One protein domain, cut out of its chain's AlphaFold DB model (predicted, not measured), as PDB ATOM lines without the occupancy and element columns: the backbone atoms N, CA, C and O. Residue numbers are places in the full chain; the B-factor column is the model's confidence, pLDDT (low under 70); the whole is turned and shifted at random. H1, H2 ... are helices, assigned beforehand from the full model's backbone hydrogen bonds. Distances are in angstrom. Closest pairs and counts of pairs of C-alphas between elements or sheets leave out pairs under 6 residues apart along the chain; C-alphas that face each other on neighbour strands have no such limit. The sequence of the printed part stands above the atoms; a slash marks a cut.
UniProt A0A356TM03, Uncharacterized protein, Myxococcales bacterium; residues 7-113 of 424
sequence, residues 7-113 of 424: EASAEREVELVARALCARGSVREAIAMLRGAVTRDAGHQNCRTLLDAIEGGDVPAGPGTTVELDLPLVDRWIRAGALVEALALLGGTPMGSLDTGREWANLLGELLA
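This is residues 7 to 113 of the 424 residues of an uncharacterized protein of Myxococcales bacterium (UniProt A0A356TM03). Two groups of three helices, H1 to H3 and H4 to H6, pack side by side through H2 and H5, mostly aligned. The 107 printed residues, all helix in class with six named helices, are compact: radius of gyration of the C-alphas 12.9 A, spans 34 by 27 by 24 A.

H1, residues 7 to 23, begins at C-alpha 7 (59.134, 38.945, -2.971) and is 24.4 A long. H2 is residues 27 to 40, H3 45 to 55, H4 71 to 79, H5 83 to 92. H6, residues 98 to 111, ends at C-alpha 111 (56.019, 13.651, 5.160).

H1, H2, H3 and H5 form a bundle, helices side by side. H1 and H2 form a hairpin, closest C-alphas Ala 18 and Ala 30, 4.6 A. H2 touches H5, closest C-alphas Met 33 and Glu 85, 4.3 A, at a shallow tilt of 8 degrees, opposite ways. H5 also touches H4 and H6. Every O i to N i+4 pair is within hydrogen-bond range in H2 to H5, 12 of 13 in H1, 9 of 10 in H6.

The printed part has no cut. H3 to H4 is a long link. The pLDDT is under 70 at 18 residues, among them 60 to 66.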
ATOM      1  N   GLU A   7      58.796  39.303  -4.355       39.06
ATOM      2  CA  GLU A   7      59.134  38.945  -2.971       39.06
ATOM      3  C   GLU A   7      58.203  39.613  -1.953       39.06
ATOM      4  O   GLU A   7      57.662  38.947  -1.068       39.06
ATOM      5  N   ALA A   8      57.909  40.904  -2.144       43.94
ATOM      6  CA  ALA A   8      56.878  41.598  -1.381       43.94
ATOM      7  C   ALA A   8      55.473  41.040  -1.671       43.94
ATOM      8  O   ALA A   8      54.558  41.273  -0.886       43.94
ATOM      9  N   SER A   9      55.289  40.309  -2.778       56.09
ATOM     10  CA  SER A   9      54.049  39.599  -3.105       56.09
ATOM     11  C   SER A   9      53.928  38.280  -2.331       56.09
ATOM     12  O   SER A   9      52.894  38.038  -1.713       56.09
ATOM     13  N   ALA A  10      54.990  37.468  -2.269       58.38
ATOM     14  CA  ALA A  10      54.991  36.176  -1.571       58.38
ATOM     15  C   ALA A  10      54.947  36.316  -0.036       58.38
ATOM     16  O   ALA A  10      54.176  35.619   0.629       58.38
ATOM     17  N   GLU A  11      55.714  37.250   0.542       62.25
ATOM     18  CA  GLU A  11      55.628  37.572   1.977       62.25
ATOM     19  C   GLU A  11      54.224  38.040   2.365       62.25
ATOM     20  O   GLU A  11      53.677  37.663   3.405       62.25
ATOM     21  N   ARG A  12      53.628  38.856   1.495       71.75
ATOM     22  CA  ARG A  12      52.294  39.409   1.691       71.75
ATOM     23  C   ARG A  12      51.207  38.361   1.494       71.75
ATOM     24  O   ARG A  12      50.213  38.420   2.207       71.75
ATOM     25  N   GLU A  13      51.385  37.386   0.604       80.12
ATOM     26  CA  GLU A  13      50.450  36.267   0.435       80.12
ATOM     27  C   GLU A  13      50.345  35.443   1.728       80.12
ATOM     28  O   GLU A  13      49.242  35.271   2.253       80.12
ATOM     29  N   VAL A  14      51.475  35.017   2.308       83.25
ATOM     30  CA  VAL A  14      51.484  34.234   3.560       83.25
ATOM     31  C   VAL A  14      50.887  35.032   4.720       83.25
ATOM     32  O   VAL A  14      50.057  34.512   5.470       83.25
ATOM     33  N   GLU A  15      51.254  36.310   4.853       86.69
ATOM     34  CA  GLU A  15      50.690  37.191   5.880       86.69
ATOM     35  C   GLU A  15      49.159  37.311   5.744       86.69
ATOM     36  O   GLU A  15      48.421  37.183   6.729       86.69
ATOM     37  N   LEU A  16      48.658  37.532   4.525       86.38
ATOM     38  CA  LEU A  16      47.228  37.678   4.258       86.38
ATOM     39  C   LEU A  16      46.455  36.382   4.533       86.38
ATOM     40  O   LEU A  16      45.367  36.439   5.117       86.38
ATOM     41  N   VAL A  17      47.013  35.225   4.166       87.69
ATOM     42  CA  VAL A  17      46.412  33.915   4.453       87.69
ATOM     43  C   VAL A  17      46.390  33.646   5.960       87.69
ATOM     44  O   VAL A  17      45.355  33.234   6.489       87.69
ATOM     45  N   ALA A  18      47.466  33.952   6.689       89.25
ATOM     46  CA  ALA A  18      47.512  33.795   8.143       89.25
ATOM     47  C   ALA A  18      46.455  34.660   8.854       89.25
ATOM     48  O   ALA A  18      45.768  34.192   9.768       89.25
ATOM     49  N   ARG A  19      46.247  35.904   8.397       88.06
ATOM     50  CA  ARG A  19      45.160  36.771   8.888       88.06
ATOM     51  C   ARG A  19      43.777  36.196   8.570       88.06
ATOM     52  O   ARG A  19      42.898  36.231   9.431       88.06
ATOM     53  N   ALA A  20      43.584  35.635   7.374       87.12
ATOM     54  CA  ALA A  20      42.329  34.987   6.992       87.12
ATOM     55  C   ALA A  20      42.023  33.758   7.869       87.12
ATOM     56  O   ALA A  20      40.879  33.569   8.288       87.12
ATOM     57  N   LEU A  21      43.039  32.958   8.209       87.56
ATOM     58  CA  LEU A  21      42.916  31.835   9.143       87.56
ATOM     59  C   LEU A  21      42.560  32.306  10.561       87.56
ATOM     60  O   LEU A  21      41.651  31.747  11.175       87.56
ATOM     61  N   CYS A  22      43.194  33.378  11.052       88.50
ATOM     62  CA  CYS A  22      42.853  33.981  12.346       88.50
ATOM     63  C   CYS A  22      41.393  34.450  12.394       88.50
ATOM     64  O   CYS A  22      40.679  34.141  13.347       88.50
ATOM     65  N   ALA A  23      40.920  35.131  11.345       85.12
ATOM     66  CA  ALA A  23      39.538  35.601  11.249       85.12
ATOM     67  C   ALA A  23      38.506  34.454  11.252       85.12
ATOM     68  O   ALA A  23      37.366  34.647  11.670       85.12
ATOM     69  N   ARG A  24      38.905  33.253  10.814       83.50
ATOM     70  CA  ARG A  24      38.081  32.030  10.830       83.50
ATOM     71  C   ARG A  24      38.170  31.240  12.141       83.50
ATOM     72  O   ARG A  24      37.470  30.244  12.287       83.50
ATOM     73  N   GLY A  25      39.000  31.675  13.091       86.44
ATOM     74  CA  GLY A  25      39.227  30.989  14.366       86.44
ATOM     75  C   GLY A  25      40.313  29.906  14.328       86.44
ATOM     76  O   GLY A  25      40.605  29.312  15.365       86.44
ATOM     77  N   SER A  26      40.964  29.687  13.182       89.06
ATOM     78  CA  SER A  26      42.049  28.709  12.989       89.06
ATOM     79  C   SER A  26      43.409  29.298  13.396       89.06
ATOM     80  O   SER A  26      44.357  29.362  12.611       89.06
ATOM     81  N   VAL A  27      43.493  29.804  14.632       89.69
ATOM     82  CA  VAL A  27      44.662  30.551  15.141       89.69
ATOM     83  C   VAL A  27      45.899  29.657  15.257       89.69
ATOM     84  O   VAL A  27      47.008  30.089  14.952       89.69
ATOM     85  N   ARG A  28      45.724  28.393  15.656       90.62
ATOM     86  CA  ARG A  28      46.834  27.438  15.793       90.62
ATOM     87  C   ARG A  28      47.523  27.195  14.451       90.62
ATOM     88  O   ARG A  28      48.749  27.151  14.380       90.62
ATOM     89  N   GLU A  29      46.735  27.052  13.397       91.69
ATOM     90  CA  GLU A  29      47.211  26.839  12.038       91.69
ATOM     91  C   GLU A  29      47.867  28.107  11.476       91.69
ATOM     92  O   GLU A  29      48.934  28.019  10.876       91.69
ATOM     93  N   ALA A  30      47.321  29.293  11.764       90.50
ATOM     94  CA  ALA A  30      47.975  30.558  11.423       90.50
ATOM     95  C   ALA A  30      49.367  30.692  12.076       90.50
ATOM     96  O   ALA A  30      50.330  31.056  11.405       90.50
ATOM     97  N   ILE A  31      49.502  30.331  13.359       91.56
ATOM     98  CA  ILE A  31      50.798  30.317  14.061       91.56
ATOM     99  C   ILE A  31      51.763  29.322  13.405       91.56
ATOM    100  O   ILE A  31      52.921  29.661  13.157       91.56
ATOM    101  N   ALA A  32      51.308  28.100  13.109       90.31
ATOM    102  CA  ALA A  32      52.144  27.080  12.473       90.31
ATOM    103  C   ALA A  32      52.666  27.539  11.100       90.31
ATOM    104  O   ALA A  32      53.854  27.389  10.815       90.31
ATOM    105  N   MET A  33      51.803  28.163  10.297       89.81
ATOM    106  CA  MET A  33      52.155  28.753   9.006       89.81
ATOM    107  C   MET A  33      53.214  29.850   9.139       89.81
ATOM    108  O   MET A  33      54.238  29.802   8.463       89.81
ATOM    109  N   LEU A  34      53.003  30.816  10.037       89.56
ATOM    110  CA  LEU A  34      53.938  31.925  10.236       89.56
ATOM    111  C   LEU A  34      55.296  31.441  10.755       89.56
ATOM    112  O   LEU A  34      56.333  31.916  10.299       89.56
ATOM    113  N   ARG A  35      55.309  30.448  11.654       86.94
ATOM    114  CA  ARG A  35      56.550  29.804  12.109       86.94
ATOM    115  C   ARG A  35      57.275  29.093  10.969       86.94
ATOM    116  O   ARG A  35      58.496  29.219  10.881       86.94
ATOM    117  N   GLY A  36      56.552  28.386  10.096       83.56
ATOM    118  CA  GLY A  36      57.122  27.771   8.893       83.56
ATOM    119  C   GLY A  36      57.788  28.812   7.993       83.56
ATOM    120  O   GLY A  36      58.971  28.697   7.679       83.56
ATOM    121  N   ALA A  37      57.073  29.899   7.700       83.94
ATOM    122  CA  ALA A  37      57.571  30.979   6.854       83.94
ATOM    123  C   ALA A  37      58.817  31.673   7.430       83.94
ATOM    124  O   ALA A  37      59.777  31.895   6.699       83.94
ATOM    125  N   VAL A  38      58.841  31.964   8.736       83.56
ATOM    126  CA  VAL A  38      60.005  32.572   9.413       83.56
ATOM    127  C   VAL A  38      61.192  31.606   9.495       83.56
ATOM    128  O   VAL A  38      62.342  32.038   9.460       83.56
ATOM    129  N   THR A  39      60.933  30.299   9.605       81.00
ATOM    130  CA  THR A  39      61.990  29.273   9.596       81.00
ATOM    131  C   THR A  39      62.630  29.156   8.215       81.00
ATOM    132  O   THR A  39      63.846  29.011   8.112       81.00
ATOM    133  N   ARG A  40      61.816  29.235   7.160       77.44
ATOM    134  CA  ARG A  40      62.264  29.221   5.764       77.44
ATOM    135  C   ARG A  40      63.002  30.497   5.379       77.44
ATOM    136  O   ARG A  40      63.976  30.438   4.633       77.44
ATOM    137  N   ASP A  41      62.555  31.641   5.890       72.69
ATOM    138  CA  ASP A  41      63.194  32.921   5.636       72.69
ATOM    139  C   ASP A  41      63.195  33.830   6.872       72.69
ATOM    140  O   ASP A  41      62.186  34.420   7.272       72.69
ATOM    141  N   ALA A  42      64.384  34.001   7.449       69.88
ATOM    142  CA  ALA A  42      64.596  34.895   8.578       69.88
ATOM    143  C   ALA A  42      64.405  36.387   8.220       69.88
ATOM    144  O   ALA A  42      64.312  37.215   9.130       69.88
ATOM    145  N   GLY A  43      64.344  36.745   6.937       68.94
ATOM    146  CA  GLY A  43      64.077  38.094   6.441       68.94
ATOM    147  C   GLY A  43      62.602  38.507   6.468       68.94
ATOM    148  O   GLY A  43      62.335  39.705   6.432       68.94
ATOM    149  N   HIS A  44      61.659  37.564   6.617       77.50
ATOM    150  CA  HIS A  44      60.210  37.823   6.567       77.50
ATOM    151  C   HIS A  44      59.694  38.614   7.788       77.50
ATOM    152  O   HIS A  44      59.034  38.083   8.694       77.50
ATOM    153  N   GLN A  45      59.975  39.914   7.826       80.88
ATOM    154  CA  GLN A  45      59.717  40.755   8.992       80.88
ATOM    155  C   GLN A  45      58.218  40.941   9.269       80.88
ATOM    156  O   GLN A  45      57.812  40.991  10.432       80.88
ATOM    157  N   ASN A  46      57.382  40.983   8.227       83.06
ATOM    158  CA  ASN A  46      55.924  41.070   8.371       83.06
ATOM    159  C   ASN A  46      55.336  39.809   9.022       83.06
ATOM    160  O   ASN A  46      54.543  39.910   9.959       83.06
ATOM    161  N   CYS A  47      55.779  38.622   8.588       84.56
ATOM    162  CA  CYS A  47      55.358  37.353   9.183       84.56
ATOM    163  C   CYS A  47      55.814  37.233  10.641       84.56
ATOM    164  O   CYS A  47      55.032  36.806  11.485       84.56
ATOM    165  N   ARG A  48      57.047  37.661  10.953       87.06
ATOM    166  CA  ARG A  48      57.563  37.706  12.331       87.06
ATOM    167  C   ARG A  48      56.733  38.632  13.219       87.06
ATOM    168  O   ARG A  48      56.278  38.218  14.274       87.06
ATOM    169  N   THR A  49      56.473  39.850  12.754       89.19
ATOM    170  CA  THR A  49      55.703  40.851  13.511       89.19
ATOM    171  C   THR A  49      54.277  40.362  13.780       89.19
ATOM    172  O   THR A  49      53.746  40.538  14.874       89.19
ATOM    173  N   LEU A  50      53.648  39.725  12.788       89.50
ATOM    174  CA  LEU A  50      52.322  39.134  12.937       89.50
ATOM    175  C   LEU A  50      52.324  37.929  13.889       89.50
ATOM    176  O   LEU A  50      51.395  37.788  14.682       89.50
ATOM    177  N   LEU A  51      53.353  37.079  13.824       91.62
ATOM    178  CA  LEU A  51      53.528  35.949  14.735       91.62
ATOM    179  C   LEU A  51      53.635  36.427  16.187       91.62
ATOM    180  O   LEU A  51      52.874  35.953  17.028       91.62
ATOM    181  N   ASP A  52      54.501  37.407  16.451       91.62
ATOM    182  CA  ASP A  52      54.707  37.980  17.786       91.62
ATOM    183  C   ASP A  52      53.410  38.596  18.342       91.62
ATOM    184  O   ASP A  52      53.083  38.414  19.515       91.62
ATOM    185  N   ALA A  53      52.629  39.281  17.497       89.69
ATOM    186  CA  ALA A  53      51.340  39.852  17.888       89.69
ATOM    187  C   ALA A  53      50.317  38.770  18.282       89.69
ATOM    188  O   ALA A  53      49.696  38.857  19.342       89.69
ATOM    189  N   ILE A  54      50.176  37.720  17.464       89.94
ATOM    190  CA  ILE A  54      49.239  36.621  17.734       89.94
ATOM    191  C   ILE A  54      49.652  35.852  18.997       89.94
ATOM    192  O   ILE A  54      48.799  35.537  19.829       89.94
ATOM    193  N   GLU A  55      50.946  35.564  19.169       89.00
ATOM    194  CA  GLU A  55      51.473  34.895  20.367       89.00
ATOM    195  C   GLU A  55      51.337  35.770  21.626       89.00
ATOM    196  O   GLU A  55      51.099  35.244  22.716       89.00
ATOM    197  N   GLY A  56      51.397  37.097  21.472       87.00
ATOM    198  CA  GLY A  56      51.109  38.089  22.511       87.00
ATOM    199  C   GLY A  56      49.625  38.239  22.875       87.00
ATOM    200  O   GLY A  56      49.304  38.940  23.834       87.00
ATOM    201  N   GLY A  57      48.719  37.566  22.157       82.25
ATOM    202  CA  GLY A  57      47.273  37.587  22.401       82.25
ATOM    203  C   GLY A  57      46.490  38.601  21.563       82.25
ATOM    204  O   GLY A  57      45.259  38.632  21.652       82.25
ATOM    205  N   ASP A  58      47.163  39.376  20.712       82.06
ATOM    206  CA  ASP A  58      46.528  40.299  19.775       82.06
ATOM    207  C   ASP A  58      46.125  39.542  18.506       82.06
ATOM    208  O   ASP A  58      46.857  39.471  17.517       82.06
ATOM    209  N   VAL A  59      44.924  38.954  18.522       71.69
ATOM    210  CA  VAL A  59      44.344  38.343  17.319       71.69
ATOM    211  C   VAL A  59      43.921  39.468  16.370       71.69
ATOM    212  O   VAL A  59      43.026  40.247  16.715       71.69
ATOM    213  N   PRO A  60      44.514  39.575  15.168       67.31
ATOM    214  CA  PRO A  60      44.169  40.647  14.252       67.31
ATOM    215  C   PRO A  60      42.694  40.544  13.859       67.31
ATOM    216  O   PRO A  60      42.267  39.550  13.267       67.31
ATOM    217  N   ALA A  61      41.911  41.584  14.149       57.88
ATOM    218  CA  ALA A  61      40.570  41.721  13.600       57.88
ATOM    219  C   ALA A  61      40.693  41.975  12.090       57.88
ATOM    220  O   ALA A  61      41.144  43.037  11.662       57.88
ATOM    221  N   GLY A  62      40.346  40.985  11.270       51.00
ATOM    222  CA  GLY A  62      40.408  41.131   9.821       51.00
ATOM    223  C   GLY A  62      39.221  41.944   9.285       51.00
ATOM    224  O   GLY A  62      38.082  41.521   9.487       51.00
ATOM    225  N   PRO A  63      39.421  43.045   8.531       44.75
ATOM    226  CA  PRO A  63      38.512  43.325   7.427       44.75
ATOM    227  C   PRO A  63      38.609  42.142   6.454       44.75
ATOM    228  O   PRO A  63      39.709  41.661   6.190       44.75
ATOM    229  N   GLY A  64      37.463  41.634   5.991       49.50
ATOM    230  CA  GLY A  64      37.368  40.405   5.199       49.50
ATOM    231  C   GLY A  64      38.334  40.402   4.017       49.50
ATOM    232  O   GLY A  64      38.084  41.049   3.003       49.50
ATOM    233  N   THR A  65      39.448  39.691   4.156       53.62
ATOM    234  CA  THR A  65      40.412  39.509   3.082       53.62
ATOM    235  C   THR A  65      39.834  38.527   2.074       53.62
ATOM    236  O   THR A  65      39.503  37.386   2.393       53.62
ATOM    237  N   THR A  66      39.707  38.998   0.838       58.62
ATOM    238  CA  THR A  66      39.272  38.282  -0.369       58.62
ATOM    239  C   THR A  66      40.361  37.336  -0.886       58.62
ATOM    240  O   THR A  66      40.598  37.276  -2.087       58.62
ATOM    241  N   VAL A  67      41.098  36.663   0.002       70.12
ATOM    242  CA  VAL A  67      42.041  35.625  -0.431       70.12
ATOM    243  C   VAL A  67      41.256  34.329  -0.527       70.12
ATOM    244  O   VAL A  67      40.726  33.833   0.475       70.12
ATOM    245  N   GLU A  68      41.133  33.810  -1.743       74.75
ATOM    246  CA  GLU A  68      40.560  32.489  -1.962       74.75
ATOM    247  C   GLU A  68      41.502  31.447  -1.357       74.75
ATOM    248  O   GLU A  68      42.681  31.375  -1.690       74.75
ATOM    249  N   LEU A  69      40.985  30.692  -0.382       83.94
ATOM    250  CA  LEU A  69      41.719  29.599   0.246       83.94
ATOM    251  C   LEU A  69      41.237  28.304  -0.404       83.94
ATOM    252  O   LEU A  69      40.151  27.820  -0.075       83.94
ATOM    253  N   ASP A  70      42.025  27.783  -1.337       82.56
ATOM    254  CA  ASP A  70      41.661  26.668  -2.202       82.56
ATOM    255  C   ASP A  70      42.817  25.660  -2.393       82.56
ATOM    256  O   ASP A  70      43.934  25.849  -1.909       82.56
ATOM    257  N   LEU A  71      42.532  24.538  -3.068       80.88
ATOM    258  CA  LEU A  71      43.543  23.516  -3.374       80.88
ATOM    259  C   LEU A  71      44.633  24.001  -4.355       80.88
ATOM    260  O   LEU A  71      45.787  23.622  -4.162       80.88
ATOM    261  N   PRO A  72      44.334  24.837  -5.369       80.62
ATOM    262  CA  PRO A  72      45.366  25.474  -6.185       80.62
ATOM    263  C   PRO A  72      46.423  26.247  -5.387       80.62
ATOM    264  O   PRO A  72      47.609  26.126  -5.688       80.62
ATOM    265  N   LEU A  73      46.038  27.013  -4.360       79.69
ATOM    266  CA  LEU A  73      46.994  27.690  -3.475       79.69
ATOM    267  C   LEU A  73      47.896  26.689  -2.734       79.69
ATOM    268  O   LEU A  73      49.110  26.882  -2.665       79.69
ATOM    269  N   VAL A  74      47.320  25.591  -2.237       81.56
ATOM    270  CA  VAL A  74      48.064  24.506  -1.575       81.56
ATOM    271  C   VAL A  74      49.095  23.876  -2.519       81.56
ATOM    272  O   VAL A  74      50.250  23.714  -2.129       81.56
ATOM    273  N   ASP A  75      48.719  23.557  -3.762       76.50
ATOM    274  CA  ASP A  75      49.643  22.986  -4.755       76.50
ATOM    275  C   ASP A  75      50.799  23.948  -5.078       76.50
ATOM    276  O   ASP A  75      51.963  23.532  -5.081       76.50
ATOM    277  N   ARG A  76      50.516  25.249  -5.255       75.62
ATOM    278  CA  ARG A  76      51.565  26.266  -5.462       75.62
ATOM    279  C   ARG A  76      52.572  26.285  -4.316       75.62
ATOM    280  O   ARG A  76      53.778  26.308  -4.555       75.62
ATOM    281  N   TRP A  77      52.098  26.238  -3.074       79.50
ATOM    282  CA  TRP A  77      52.971  26.237  -1.902       79.50
ATOM    283  C   TRP A  77      53.781  24.948  -1.763       79.50
ATOM    284  O   TRP A  77      54.966  25.017  -1.445       79.50
ATOM    285  N   ILE A  78      53.204  23.786  -2.086       77.94
ATOM    286  CA  ILE A  78      53.950  22.519  -2.127       77.94
ATOM    287  C   ILE A  78      55.116  22.611  -3.120       77.94
ATOM    288  O   ILE A  78      56.238  22.232  -2.784       77.94
ATOM    289  N   ARG A  79      54.885  23.171  -4.314       71.31
ATOM    290  CA  ARG A  79      55.935  23.370  -5.331       71.31
ATOM    291  C   ARG A  79      57.015  24.335  -4.882       71.31
ATOM    292  O   ARG A  79      58.191  24.077  -5.114       71.31
ATOM    293  N   ALA A  80      56.623  25.412  -4.212       69.62
ATOM    294  CA  ALA A  80      57.547  26.369  -3.619       69.62
ATOM    295  C   ALA A  80      58.325  25.799  -2.412       69.62
ATOM    296  O   ALA A  80      59.147  26.502  -1.830       69.62
ATOM    297  N   GLY A  81      58.067  24.547  -2.012       72.75
ATOM    298  CA  GLY A  81      58.678  23.923  -0.840       72.75
ATOM    299  C   GLY A  81      58.071  24.378   0.490       72.75
ATOM    300  O   GLY A  81      58.523  23.931   1.538       72.75
ATOM    301  N   ALA A  82      57.023  25.205   0.479       81.69
ATOM    302  CA  ALA A  82      56.303  25.707   1.651       81.69
ATOM    303  C   ALA A  82      55.335  24.647   2.227       81.69
ATOM    304  O   ALA A  82      54.121  24.841   2.325       81.69
ATOM    305  N   LEU A  83      55.876  23.471   2.564       86.38
ATOM    306  CA  LEU A  83      55.113  22.290   2.985       86.38
ATOM    307  C   LEU A  83      54.409  22.495   4.335       86.38
ATOM    308  O   LEU A  83      53.296  22.006   4.533       86.38
ATOM    309  N   VAL A  84      55.046  23.220   5.261       88.94
ATOM    310  CA  VAL A  84      54.488  23.518   6.590       88.94
ATOM    311  C   VAL A  84      53.303  24.471   6.457       88.94
ATOM    312  O   VAL A  84      52.251  24.242   7.056       88.94
ATOM    313  N   GLU A  85      53.449  25.509   5.636       89.50
ATOM    314  CA  GLU A  85      52.393  26.467   5.325       89.50
ATOM    315  C   GLU A  85      51.211  25.779   4.623       89.50
ATOM    316  O   GLU A  85      50.060  25.983   5.013       89.50
ATOM    317  N   ALA A  86      51.484  24.895   3.656       88.81
ATOM    318  CA  ALA A  86      50.465  24.108   2.960       88.81
ATOM    319  C   ALA A  86      49.679  23.188   3.914       88.81
ATOM    320  O   ALA A  86      48.445  23.162   3.878       88.81
ATOM    321  N   LEU A  87      50.368  22.478   4.816       91.56
ATOM    322  CA  LEU A  87      49.717  21.630   5.819       91.56
ATOM    323  C   LEU A  87      48.860  22.455   6.789       91.56
ATOM    324  O   LEU A  87      47.735  22.067   7.107       91.56
ATOM    325  N   ALA A  88      49.372  23.597   7.250       91.00
ATOM    326  CA  ALA A  88      48.634  24.496   8.130       91.00
ATOM    327  C   ALA A  88      47.350  25.014   7.465       91.00
ATOM    328  O   ALA A  88      46.282  25.009   8.079       91.00
ATOM    329  N   LEU A  89      47.430  25.396   6.191       89.75
ATOM    330  CA  LEU A  89      46.286  25.863   5.415       89.75
ATOM    331  C   LEU A  89      45.186  24.791   5.294       89.75
ATOM    332  O   LEU A  89      44.019  25.081   5.574       89.75
ATOM    333  N   LEU A  90      45.564  23.552   4.960       89.25
ATOM    334  CA  LEU A  90      44.649  22.403   4.887       89.25
ATOM    335  C   LEU A  90      44.048  22.031   6.250       89.25
ATOM    336  O   LEU A  90      42.891  21.622   6.331       89.25
ATOM    337  N   GLY A  91      44.816  22.175   7.332       86.06
ATOM    338  CA  GLY A  91      44.329  21.934   8.691       86.06
ATOM    339  C   GLY A  91      43.329  22.991   9.166       86.06
ATOM    340  O   GLY A  91      42.444  22.689   9.967       86.06
ATOM    341  N   GLY A  92      43.462  24.225   8.672       82.69
ATOM    342  CA  GLY A  92      42.681  25.372   9.127       82.69
ATOM    343  C   GLY A  92      41.431  25.656   8.299       82.69
ATOM    344  O   GLY A  92      40.597  26.451   8.737       82.69
ATOM    345  N   THR A  93      41.289  25.044   7.117       81.75
ATOM    346  CA  THR A  93      40.162  25.273   6.202       81.75
ATOM    347  C   THR A  93      39.736  23.968   5.517       81.75
ATOM    348  O   THR A  93      40.578  23.296   4.929       81.75
ATOM    349  N   PRO A  94      38.438  23.608   5.505       76.38
ATOM    350  CA  PRO A  94      37.956  22.522   4.656       76.38
ATOM    351  C   PRO A  94      38.052  22.938   3.178       76.38
ATOM    352  O   PRO A  94      37.407  23.902   2.770       76.38
ATOM    353  N   MET A  95      38.857  22.228   2.383       74.88
ATOM    354  CA  MET A  95      39.132  22.550   0.975       74.88
ATOM    355  C   MET A  95      38.788  21.395   0.032       74.88
ATOM    356  O   MET A  95      39.065  20.236   0.339       74.88
ATOM    357  N   GLY A  96      38.238  21.729  -1.141       65.19
ATOM    358  CA  GLY A  96      37.838  20.757  -2.162       65.19
ATOM    359  C   GLY A  96      36.693  19.845  -1.711       65.19
ATOM    360  O   GLY A  96      35.865  20.220  -0.878       65.19
ATOM    361  N   SER A  97      36.641  18.628  -2.266       66.12
ATOM    362  CA  SER A  97      35.833  17.576  -1.646       66.12
ATOM    363  C   SER A  97      36.423  17.249  -0.269       66.12
ATOM    364  O   SER A  97      37.643  17.291  -0.091       66.12
ATOM    365  N   LEU A  98      35.570  16.925   0.709       65.81
ATOM    366  CA  LEU A  98      35.996  16.680   2.093       65.81
ATOM    367  C   LEU A  98      37.073  15.581   2.201       65.81
ATOM    368  O   LEU A  98      37.872  15.591   3.138       65.81
ATOM    369  N   ASP A  99      37.085  14.658   1.238       71.44
ATOM    370  CA  ASP A  99      38.026  13.546   1.154       71.44
ATOM    371  C   ASP A  99      39.369  13.986   0.554       71.44
ATOM    372  O   ASP A  99      40.416  13.658   1.106       71.44
ATOM    373  N   THR A 100      39.357  14.813  -0.499       73.31
ATOM    374  CA  THR A 100      40.581  15.270  -1.185       73.31
ATOM    375  C   THR A 100      41.452  16.155  -0.293       73.31
ATOM    376  O   THR A 100      42.647  15.907  -0.162       73.31
ATOM    377  N   GLY A 101      40.882  17.178   0.356       74.62
ATOM    378  CA  GLY A 101      41.663  18.051   1.244       74.62
ATOM    379  C   GLY A 101      42.244  17.297   2.447       74.62
ATOM    380  O   GLY A 101      43.369  17.553   2.875       74.62
ATOM    381  N   ARG A 102      41.502  16.308   2.961       79.69
ATOM    382  CA  ARG A 102      41.948  15.448   4.064       79.69
ATOM    383  C   ARG A 102      43.066  14.500   3.640       79.69
ATOM    384  O   ARG A 102      43.994  14.284   4.413       79.69
ATOM    385  N   GLU A 103      42.982  13.940   2.440       81.88
ATOM    386  CA  GLU A 103      44.035  13.101   1.872       81.88
ATOM    387  C   GLU A 103      45.351  13.877   1.760       81.88
ATOM    388  O   GLU A 103      46.364  13.432   2.296       81.88
ATOM    389  N   TRP A 104      45.318  15.086   1.192       83.06
ATOM    390  CA  TRP A 104      46.492  15.961   1.130       83.06
ATOM    391  C   TRP A 104      47.069  16.287   2.509       83.06
ATOM    392  O   TRP A 104      48.284  16.215   2.699       83.06
ATOM    393  N   ALA A 105      46.214  16.595   3.489       87.88
ATOM    394  CA  ALA A 105      46.657  16.864   4.854       87.88
ATOM    395  C   ALA A 105      47.337  15.640   5.490       87.88
ATOM    396  O   ALA A 105      48.340  15.787   6.186       87.88
ATOM    397  N   ASN A 106      46.829  14.430   5.230       86.44
ATOM    398  CA  ASN A 106      47.425  13.191   5.728       86.44
ATOM    399  C   ASN A 106      48.796  12.922   5.093       86.44
ATOM    400  O   ASN A 106      49.737  12.608   5.817       86.44
ATOM    401  N   LEU A 107      48.925  13.082   3.772       89.38
ATOM    402  CA  LEU A 107      50.187  12.867   3.053       89.38
ATOM    403  C   LEU A 107      51.264  13.872   3.492       89.38
ATOM    404  O   LEU A 107      52.395  13.485   3.788       89.38
ATOM    405  N   LEU A 108      50.903  15.153   3.611       89.44
ATOM    406  CA  LEU A 108      51.802  16.182   4.142       89.44
ATOM    407  C   LEU A 108      52.153  15.935   5.612       89.44
ATOM    408  O   LEU A 108      53.304  16.110   6.004       89.44
ATOM    409  N   GLY A 109      51.189  15.498   6.425       89.00
ATOM    410  CA  GLY A 109      51.420  15.139   7.822       89.00
ATOM    411  C   GLY A 109      52.379  13.956   7.983       89.00
ATOM    412  O   GLY A 109      53.218  13.969   8.880       89.00
ATOM    413  N   GLU A 110      52.299  12.960   7.101       90.25
ATOM    414  CA  GLU A 110      53.221  11.821   7.050       90.25
ATOM    415  C   GLU A 110      54.640  12.260   6.661       90.25
ATOM    416  O   GLU A 110      55.622  11.880   7.311       90.25
ATOM    417  N   LEU A 111      54.748  13.111   5.638       91.81
ATOM    418  CA  LEU A 111      56.019  13.651   5.160       91.81
ATOM    419  C   LEU A 111      56.724  14.503   6.229       91.81
ATOM    420  O   LEU A 111      57.929  14.362   6.449       91.81
ATOM    421  N   LEU A 112      55.961  15.354   6.916       91.06
ATOM    422  CA  LEU A 112      56.447  16.280   7.943       91.06
ATOM    423  C   LEU A 112      56.470  15.680   9.354       91.06
ATOM    424  O   LEU A 112      56.771  16.390  10.315       91.06
ATOM    425  N   ALA A 113      56.170  14.390   9.507       91.44
ATOM    426  CA  ALA A 113      56.199  13.750  10.812       91.44
ATOM    427  C   ALA A 113      57.612  13.819  11.436       91.44
ATOM    428  O   ALA A 113      58.616  13.780  10.715       91.44
TER     429      ALA A 113